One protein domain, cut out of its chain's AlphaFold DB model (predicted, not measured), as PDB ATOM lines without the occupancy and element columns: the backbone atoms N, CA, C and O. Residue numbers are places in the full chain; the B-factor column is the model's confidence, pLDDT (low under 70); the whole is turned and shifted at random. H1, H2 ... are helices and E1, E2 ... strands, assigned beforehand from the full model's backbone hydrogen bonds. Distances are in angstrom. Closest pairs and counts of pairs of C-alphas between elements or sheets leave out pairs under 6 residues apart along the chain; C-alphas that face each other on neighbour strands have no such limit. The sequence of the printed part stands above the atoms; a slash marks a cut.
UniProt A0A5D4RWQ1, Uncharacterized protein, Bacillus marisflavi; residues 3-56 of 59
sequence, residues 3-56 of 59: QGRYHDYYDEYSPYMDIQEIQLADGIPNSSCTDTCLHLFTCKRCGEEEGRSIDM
ATOM      1  N   GLN A   3      41.544 -44.011 -91.768       90.81
ATOM      2  CA  GLN A   3      42.664 -43.258 -92.338       90.81
ATOM      3  C   GLN A   3      42.323 -42.674 -93.721       90.81
ATOM      4  O   GLN A   3      43.132 -41.930 -94.274       90.81
ATOM      5  N   GLY A   4      41.142 -42.968 -94.270       89.12
ATOM      6  CA  GLY A   4      40.729 -42.579 -95.615       89.12
ATOM      7  C   GLY A   4      40.733 -43.753 -96.591       89.12
ATOM      8  O   GLY A   4      40.763 -44.920 -96.193       89.12
ATOM      9  N   ARG A   5      40.690 -43.444 -97.888       88.69
ATOM     10  CA  ARG A   5      40.529 -44.443 -98.950       88.69
ATOM     11  C   ARG A   5      41.770 -45.314 -99.048       88.69
ATOM     12  O   ARG A   5      42.884 -44.807 -99.068       88.69
ATOM     13  N   TYR A   6      41.579 -46.619 -99.179       90.50
ATOM     14  CA  TYR A   6      42.678 -47.581 -99.270       90.50
ATOM     15  C   TYR A   6      43.620 -47.293-100.455       90.50
ATOM     16  O   TYR A   6      44.841 -47.367-100.320       90.50
ATOM     17  N   HIS A   7      43.055 -46.882-101.593       87.44
ATOM     18  CA  HIS A   7      43.806 -46.568-102.813       87.44
ATOM     19  C   HIS A   7      44.715 -45.343-102.678       87.44
ATOM     20  O   HIS A   7      45.760 -45.300-103.317       87.44
ATOM     21  N   ASP A   8      44.392 -44.394-101.794       86.44
ATOM     22  CA  ASP A   8      45.254 -43.228-101.549       86.44
ATOM     23  C   ASP A   8      46.607 -43.631-100.924       86.44
ATOM     24  O   ASP A   8      47.568 -42.865-100.988       86.44
ATOM     25  N   TYR A   9      46.689 -44.829-100.326       87.25
ATOM     26  CA  TYR A   9      47.885 -45.352 -99.657       87.25
ATOM     27  C   TYR A   9      48.654 -46.388-100.481       87.25
ATOM     28  O   TYR A   9      49.884 -46.418-100.408       87.25
ATOM     29  N   TYR A  10      47.954 -47.259-101.215       85.31
ATOM     30  CA  TYR A  10      48.559 -48.446-101.838       85.31
ATOM     31  C   TYR A  10      48.486 -48.481-103.365       85.31
ATOM     32  O   TYR A  10      49.129 -49.341-103.966       85.31
ATOM     33  N   ASP A  11      47.725 -47.581-103.986       81.56
ATOM     34  CA  ASP A  11      47.639 -47.484-105.441       81.56
ATOM     35  C   ASP A  11      48.655 -46.469-105.988       81.56
ATOM     36  O   ASP A  11      49.176 -45.611-105.261       81.56
ATOM     37  N   GLU A  12      48.940 -46.542-107.287       77.94
ATOM     38  CA  GLU A  12      49.691 -45.491-107.967       77.94
ATOM     39  C   GLU A  12      48.836 -44.216-107.968       77.94
ATOM     40  O   GLU A  12      47.845 -44.091-108.690       77.94
ATOM     41  N   TYR A  13      49.208 -43.286-107.082       67.75
ATOM     42  CA  TYR A  13      48.454 -42.080-106.745       67.75
ATOM     43  C   TYR A  13      47.820 -41.398-107.967       67.75
ATOM     44  O   TYR A  13      48.497 -40.746-108.765       67.75
ATOM     45  N   SER A  14      46.495 -41.519-108.069       70.00
ATOM     46  CA  SER A  14      45.682 -41.005-109.174       70.00
ATOM     47  C   SER A  14      44.617 -40.034-108.643       70.00
ATOM     48  O   SER A  14      43.432 -40.357-108.623       70.00
ATOM     49  N   PRO A  15      45.006 -38.818-108.209       70.69
ATOM     50  CA  PRO A  15      44.147 -37.886-107.460       70.69
ATOM     51  C   PRO A  15      42.924 -37.367-108.227       70.69
ATOM     52  O   PRO A  15      42.057 -36.723-107.640       70.69
ATOM     53  N   TYR A  16      42.879 -37.606-109.535       77.19
ATOM     54  CA  TYR A  16      41.807 -37.174-110.426       77.19
ATOM     55  C   TYR A  16      41.026 -38.342-111.031       77.19
ATOM     56  O   TYR A  16      40.141 -38.097-111.844       77.19
ATOM     57  N   MET A  17      41.372 -39.586-110.688       82.75
ATOM     58  CA  MET A  17      40.637 -40.750-111.172       82.75
ATOM     59  C   MET A  17      39.302 -40.845-110.439       82.75
ATOM     60  O   MET A  17      39.231 -40.656-109.219       82.75
ATOM     61  N   ASP A  18      38.239 -41.113-111.193       85.75
ATOM     62  CA  ASP A  18      36.907 -41.237-110.623       85.75
ATOM     63  C   ASP A  18      36.848 -42.443-109.680       85.75
ATOM     64  O   ASP A  18      37.354 -43.525-109.978       85.75
ATOM     65  N   ILE A  19      36.183 -42.277-108.533       82.62
ATOM     66  CA  ILE A  19      36.098 -43.335-107.515       82.62
ATOM     67  C   ILE A  19      35.466 -44.622-108.062       82.62
ATOM     68  O   ILE A  19      35.845 -45.713-107.652       82.62
ATOM     69  N   GLN A  20      34.560 -44.499-109.035       85.38
ATOM     70  CA  GLN A  20      33.950 -45.643-109.711       85.38
ATOM     71  C   GLN A  20      34.966 -46.426-110.546       85.38
ATOM     72  O   GLN A  20      34.907 -47.652-110.572       85.38
ATOM     73  N   GLU A  21      35.915 -45.750-111.197       86.38
ATOM     74  CA  GLU A  21      36.985 -46.415-111.951       86.38
ATOM     75  C   GLU A  21      37.933 -47.159-111.008       86.38
ATOM     76  O   GLU A  21      38.299 -48.303-111.274       86.38
ATOM     77  N   ILE A  22      38.251 -46.545-109.868       86.75
ATOM     78  CA  ILE A  22      39.057 -47.155-108.808       86.75
ATOM     79  C   ILE A  22      38.366 -48.418-108.256       86.75
ATOM     80  O   ILE A  22      38.991 -49.472-108.138       86.75
ATOM     81  N   GLN A  23      37.060 -48.347-107.990       87.94
ATOM     82  CA  GLN A  23      36.258 -49.480-107.513       87.94
ATOM     83  C   GLN A  23      36.187 -50.635-108.524       87.94
ATOM     84  O   GLN A  23      36.103 -51.790-108.132       87.94
ATOM     85  N   LEU A  24      36.269 -50.377-109.833       87.62
ATOM     86  CA  LEU A  24      36.329 -51.464-110.823       87.62
ATOM     87  C   LEU A  24      37.617 -52.299-110.709       87.62
ATOM     88  O   LEU A  24      37.640 -53.449-111.157       87.62
ATOM     89  N   ALA A  25      38.674 -51.733-110.124       85.06
ATOM     90  CA  ALA A  25      39.984 -52.359-109.971       85.06
ATOM     91  C   ALA A  25      40.255 -52.900-108.551       85.06
ATOM     92  O   ALA A  25      41.281 -53.547-108.341       85.06
ATOM     93  N   ASP A  26      39.352 -52.689-107.586       83.62
ATOM     94  CA  ASP A  26      39.560 -53.050-106.173       83.62
ATOM     95  C   ASP A  26      39.371 -54.553-105.863       83.62
ATOM     96  O   ASP A  26      39.721 -55.028-104.780       83.62
ATOM     97  N   GLY A  27      38.839 -55.324-106.820       85.38
ATOM     98  CA  GLY A  27      38.575 -56.758-106.669       85.38
ATOM     99  C   GLY A  27      37.360 -57.098-105.794       85.38
ATOM    100  O   GLY A  27      37.160 -58.273-105.467       85.38
ATOM    101  N   ILE A  28      36.542 -56.110-105.431       85.25
ATOM    102  CA  ILE A  28      35.333 -56.244-104.621       85.25
ATOM    103  C   ILE A  28      34.116 -56.298-105.557       85.25
ATOM    104  O   ILE A  28      33.792 -55.333-106.248       85.25
ATOM    105  N   PRO A  29      33.381 -57.424-105.602       85.00
ATOM    106  CA  PRO A  29      32.231 -57.547-106.487       85.00
ATOM    107  C   PRO A  29      31.168 -56.481-106.209       85.00
ATOM    108  O   PRO A  29      30.666 -56.374-105.091       85.00
ATOM    109  N   ASN A  30      30.760 -55.769-107.260       83.94
ATOM    110  CA  ASN A  30      29.731 -54.726-107.238       83.94
ATOM    111  C   ASN A  30      30.057 -53.478-106.398       83.94
ATOM    112  O   ASN A  30      29.156 -52.659-106.241       83.94
ATOM    113  N   SER A  31      31.292 -53.284-105.915       84.94
ATOM    114  CA  SER A  31      31.672 -52.071-105.166       84.94
ATOM    115  C   SER A  31      31.451 -50.787-105.969       84.94
ATOM    116  O   SER A  31      31.041 -49.779-105.406       84.94
ATOM    117  N   SER A  32      31.633 -50.842-107.292       84.31
ATOM    118  CA  SER A  32      31.367 -49.736-108.226       84.31
ATOM    119  C   SER A  32      29.879 -49.438-108.442       84.31
ATOM    120  O   SER A  32      29.524 -48.415-109.025       84.31
ATOM    121  N   CYS A  33      29.000 -50.359-108.044       84.62
ATOM    122  CA  CYS A  33      27.547 -50.265-108.207       84.62
ATOM    123  C   CYS A  33      26.834 -49.968-106.881       84.62
ATOM    124  O   CYS A  33      25.604 -49.873-106.859       84.62
ATOM    125  N   THR A  34      27.582 -49.873-105.781       83.25
ATOM    126  CA  THR A  34      27.081 -49.600-104.436       83.25
ATOM    127  C   THR A  34      27.690 -48.310-103.907       83.25
ATOM    128  O   THR A  34      28.814 -47.946-104.245       83.25
ATOM    129  N   ASP A  35      26.974 -47.628-103.015       86.12
ATOM    130  CA  ASP A  35      27.502 -46.468-102.295       86.12
ATOM    131  C   ASP A  35      28.460 -46.920-101.183       86.12
ATOM    132  O   ASP A  35      28.252 -46.606-100.021       86.12
ATOM    133  N   THR A  36      29.489 -47.710-101.502       86.31
ATOM    134  CA  THR A  36      30.470 -48.223-100.532       86.31
ATOM    135  C   THR A  36      31.892 -47.913-100.970       86.31
ATOM    136  O   THR A  36      32.247 -48.172-102.114       86.31
ATOM    137  N   CYS A  37      32.740 -47.445-100.061       87.94
ATOM    138  CA  CYS A  37      34.150 -47.178-100.324       87.94
ATOM    139  C   CYS A  37      35.049 -48.086 -99.478       87.94
ATOM    140  O   CYS A  37      34.764 -48.345 -98.306       87.94
ATOM    141  N   LEU A  38      36.151 -48.569-100.061       90.44
ATOM    142  CA  LEU A  38      37.182 -49.313 -99.340       90.44
ATOM    143  C   LEU A  38      38.110 -48.335 -98.605       90.44
ATOM    144  O   LEU A  38      38.853 -47.575 -99.228       90.44
ATOM    145  N   HIS A  39      38.079 -48.368 -97.275       92.19
ATOM    146  CA  HIS A  39      38.881 -47.501 -96.412       92.19
ATOM    147  C   HIS A  39      39.950 -48.285 -95.652       92.19
ATOM    148  O   HIS A  39      39.770 -49.461 -95.322       92.19
ATOM    149  N   LEU A  40      41.061 -47.615 -95.347       92.56
ATOM    150  CA  LEU A  40      42.126 -48.138 -94.501       92.56
ATOM    151  C   LEU A  40      41.819 -47.835 -93.031       92.56
ATOM    152  O   LEU A  40      41.667 -46.683 -92.626       92.56
ATOM    153  N   PHE A  41      41.763 -48.873 -92.205       93.94
ATOM    154  CA  PHE A  41      41.552 -48.756 -90.769       93.94
ATOM    155  C   PHE A  41      42.796 -49.170 -90.006       93.94
ATOM    156  O   PHE A  41      43.254 -50.297 -90.132       93.94
ATOM    157  N   THR A  42      43.262 -48.300 -89.114       94.00
ATOM    158  CA  THR A  42      44.364 -48.632 -88.199       94.00
ATOM    159  C   THR A  42      43.846 -48.867 -86.784       94.00
ATOM    160  O   THR A  42      43.116 -48.040 -86.208       94.00
ATOM    161  N   CYS A  43      44.226 -49.984 -86.173       92.44
ATOM    162  CA  CYS A  43      43.931 -50.273 -84.778       92.44
ATOM    163  C   CYS A  43      44.796 -49.406 -83.851       92.44
ATOM    164  O   CYS A  43      46.013 -49.542 -83.805       92.44
ATOM    165  N   LYS A  44      44.174 -48.566 -83.012       91.31
ATOM    166  CA  LYS A  44      44.908 -47.689 -82.072       91.31
ATOM    167  C   LYS A  44      45.667 -48.434 -80.963       91.31
ATOM    168  O   LYS A  44      46.429 -47.804 -80.239       91.31
ATOM    169  N   ARG A  45      45.414 -49.734 -80.765       93.56
ATOM    170  CA  ARG A  45      46.045 -50.528 -79.696       93.56
ATOM    171  C   ARG A  45      47.264 -51.309 -80.178       93.56
ATOM    172  O   ARG A  45      48.258 -51.324 -79.467       93.56
ATOM    173  N   CYS A  46      47.174 -51.963 -81.337       94.62
ATOM    174  CA  CYS A  46      48.259 -52.784 -81.885       94.62
ATOM    175  C   CYS A  46      48.949 -52.171 -83.111       94.62
ATOM    176  O   CYS A  46      50.020 -52.639 -83.473       94.62
ATOM    177  N   GLY A  47      48.370 -51.139 -83.734       92.69
ATOM    178  CA  GLY A  47      48.897 -50.527 -84.957       92.69
ATOM    179  C   GLY A  47      48.609 -51.315 -86.235       92.69
ATOM    180  O   GLY A  47      49.047 -50.896 -87.295       92.69
ATOM    181  N   GLU A  48      47.882 -52.430 -86.150       94.44
ATOM    182  CA  GLU A  48      47.515 -53.237 -87.315       94.44
ATOM    183  C   GLU A  48      46.571 -52.476 -88.247       94.44
ATOM    184  O   GLU A  48      45.664 -51.772 -87.784       94.44
ATOM    185  N   GLU A  49      46.804 -52.627 -89.546       94.38
ATOM    186  CA  GLU A  49      46.069 -51.967 -90.616       94.38
ATOM    187  C   GLU A  49      45.225 -52.985 -91.380       94.38
ATOM    188  O   GLU A  49      45.686 -54.081 -91.696       94.38
ATOM    189  N   GLU A  50      43.984 -52.627 -91.691       93.25
ATOM    190  CA  GLU A  50      43.065 -53.475 -92.445       93.25
ATOM    191  C   GLU A  50      42.205 -52.642 -93.400       93.25
ATOM    192  O   GLU A  50      41.762 -51.543 -93.062       93.25
ATOM    193  N   GLY A  51      41.948 -53.173 -94.595       92.00
ATOM    194  CA  GLY A  51      40.978 -52.600 -95.527       92.00
ATOM    195  C   GLY A  51      39.561 -53.033 -95.157       92.00
ATOM    196  O   GLY A  51      39.307 -54.229 -94.995       92.00
ATOM    197  N   ARG A  52      38.626 -52.088 -95.021       91.19
ATOM    198  CA  ARG A  52      37.202 -52.383 -94.794       91.19
ATOM    199  C   ARG A  52      36.310 -51.523 -95.675       91.19
ATOM    200  O   ARG A  52      36.519 -50.318 -95.782       91.19
ATOM    201  N   SER A  53      35.296 -52.150 -96.262       90.25
ATOM    202  CA  SER A  53      34.240 -51.456 -96.996       90.25
ATOM    203  C   SER A  53      33.296 -50.760 -96.020       90.25
ATOM    204  O   SER A  53      32.804 -51.388 -95.078       90.25
ATOM    205  N   ILE A  54      33.052 -49.475 -96.248       89.75
ATOM    206  CA  ILE A  54      32.102 -48.656 -95.492       89.75
ATOM    207  C   ILE A  54      31.135 -47.972 -96.448       89.75
ATOM    208  O   ILE A  54      31.506 -47.676 -97.580       89.75
ATOM    209  N   ASP A  55      29.913 -47.704 -96.002       88.31
ATOM    210  CA  ASP A  55      28.947 -46.973 -96.816       88.31
ATOM    211  C   ASP A  55      29.349 -45.489 -96.939       88.31
ATOM    212  O   ASP A  55      29.701 -44.839 -95.954       88.31
ATOM    213  N   MET A  56      29.254 -44.932 -98.147       77.38
ATOM    214  CA  MET A  56      29.478 -43.528 -98.508       77.38
ATOM    215  C   MET A  56      28.292 -42.633 -98.097       77.38
ATOM    216  O   MET A  56      27.953 -41.679 -98.797       77.38
TER     217      MET A  56
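Overview. This is residues 3 to 56 of the 59 residues of an uncharacterized protein of Bacillus marisflavi (UniProt A0A5D4RWQ1). A long antiparallel hairpin, E2 and E3, runs along the longest axis, its loop, residues 43 to 48, sticking out; short E1 lies beside E2, and small helices H1 and H2 come near E2. The printed part has 54 residues, order E1 H1 H2 E2 E3, mixed helices and strands. It is only just compact, close to loose (radius of gyration of the C-alphas 11.5 A), and spans 33 by 22 by 17 A.

Arrangement. Start at E1, residues 3 to 5, which pairs with no named strand; its Arg 5 and His 39 of E2, residues 36 to 42, have the closest C-alphas, 4.3 A. H1, residues 7 to 10, and H2, residues 19 to 25, are close but not clearly touching: closest C-alphas His 7 and Ile 22, 7.7 A. E2 and E3, residues 49 to 55, are antiparallel at 150 degrees; N 39 and O 52 are 2.9 A apart, within hydrogen-bond range. In H2, 2 of 3 O i to N i+4 pairs are within range; H1 is too short for one.

Along the chain. Find C-alpha 3 at (42.664, -43.258, -92.338), where E1 begins. E2 is 18.6 A long; E3, 18.9 A, ends at C-alpha 55, (28.947, -46.973, -96.816).

Size, cuts and confidence. The C-alphas of Cys 33 and Arg 45 are farthest apart, 34.0 A. The printed part has no cut and no long link; residue 13 is under pLDDT 70.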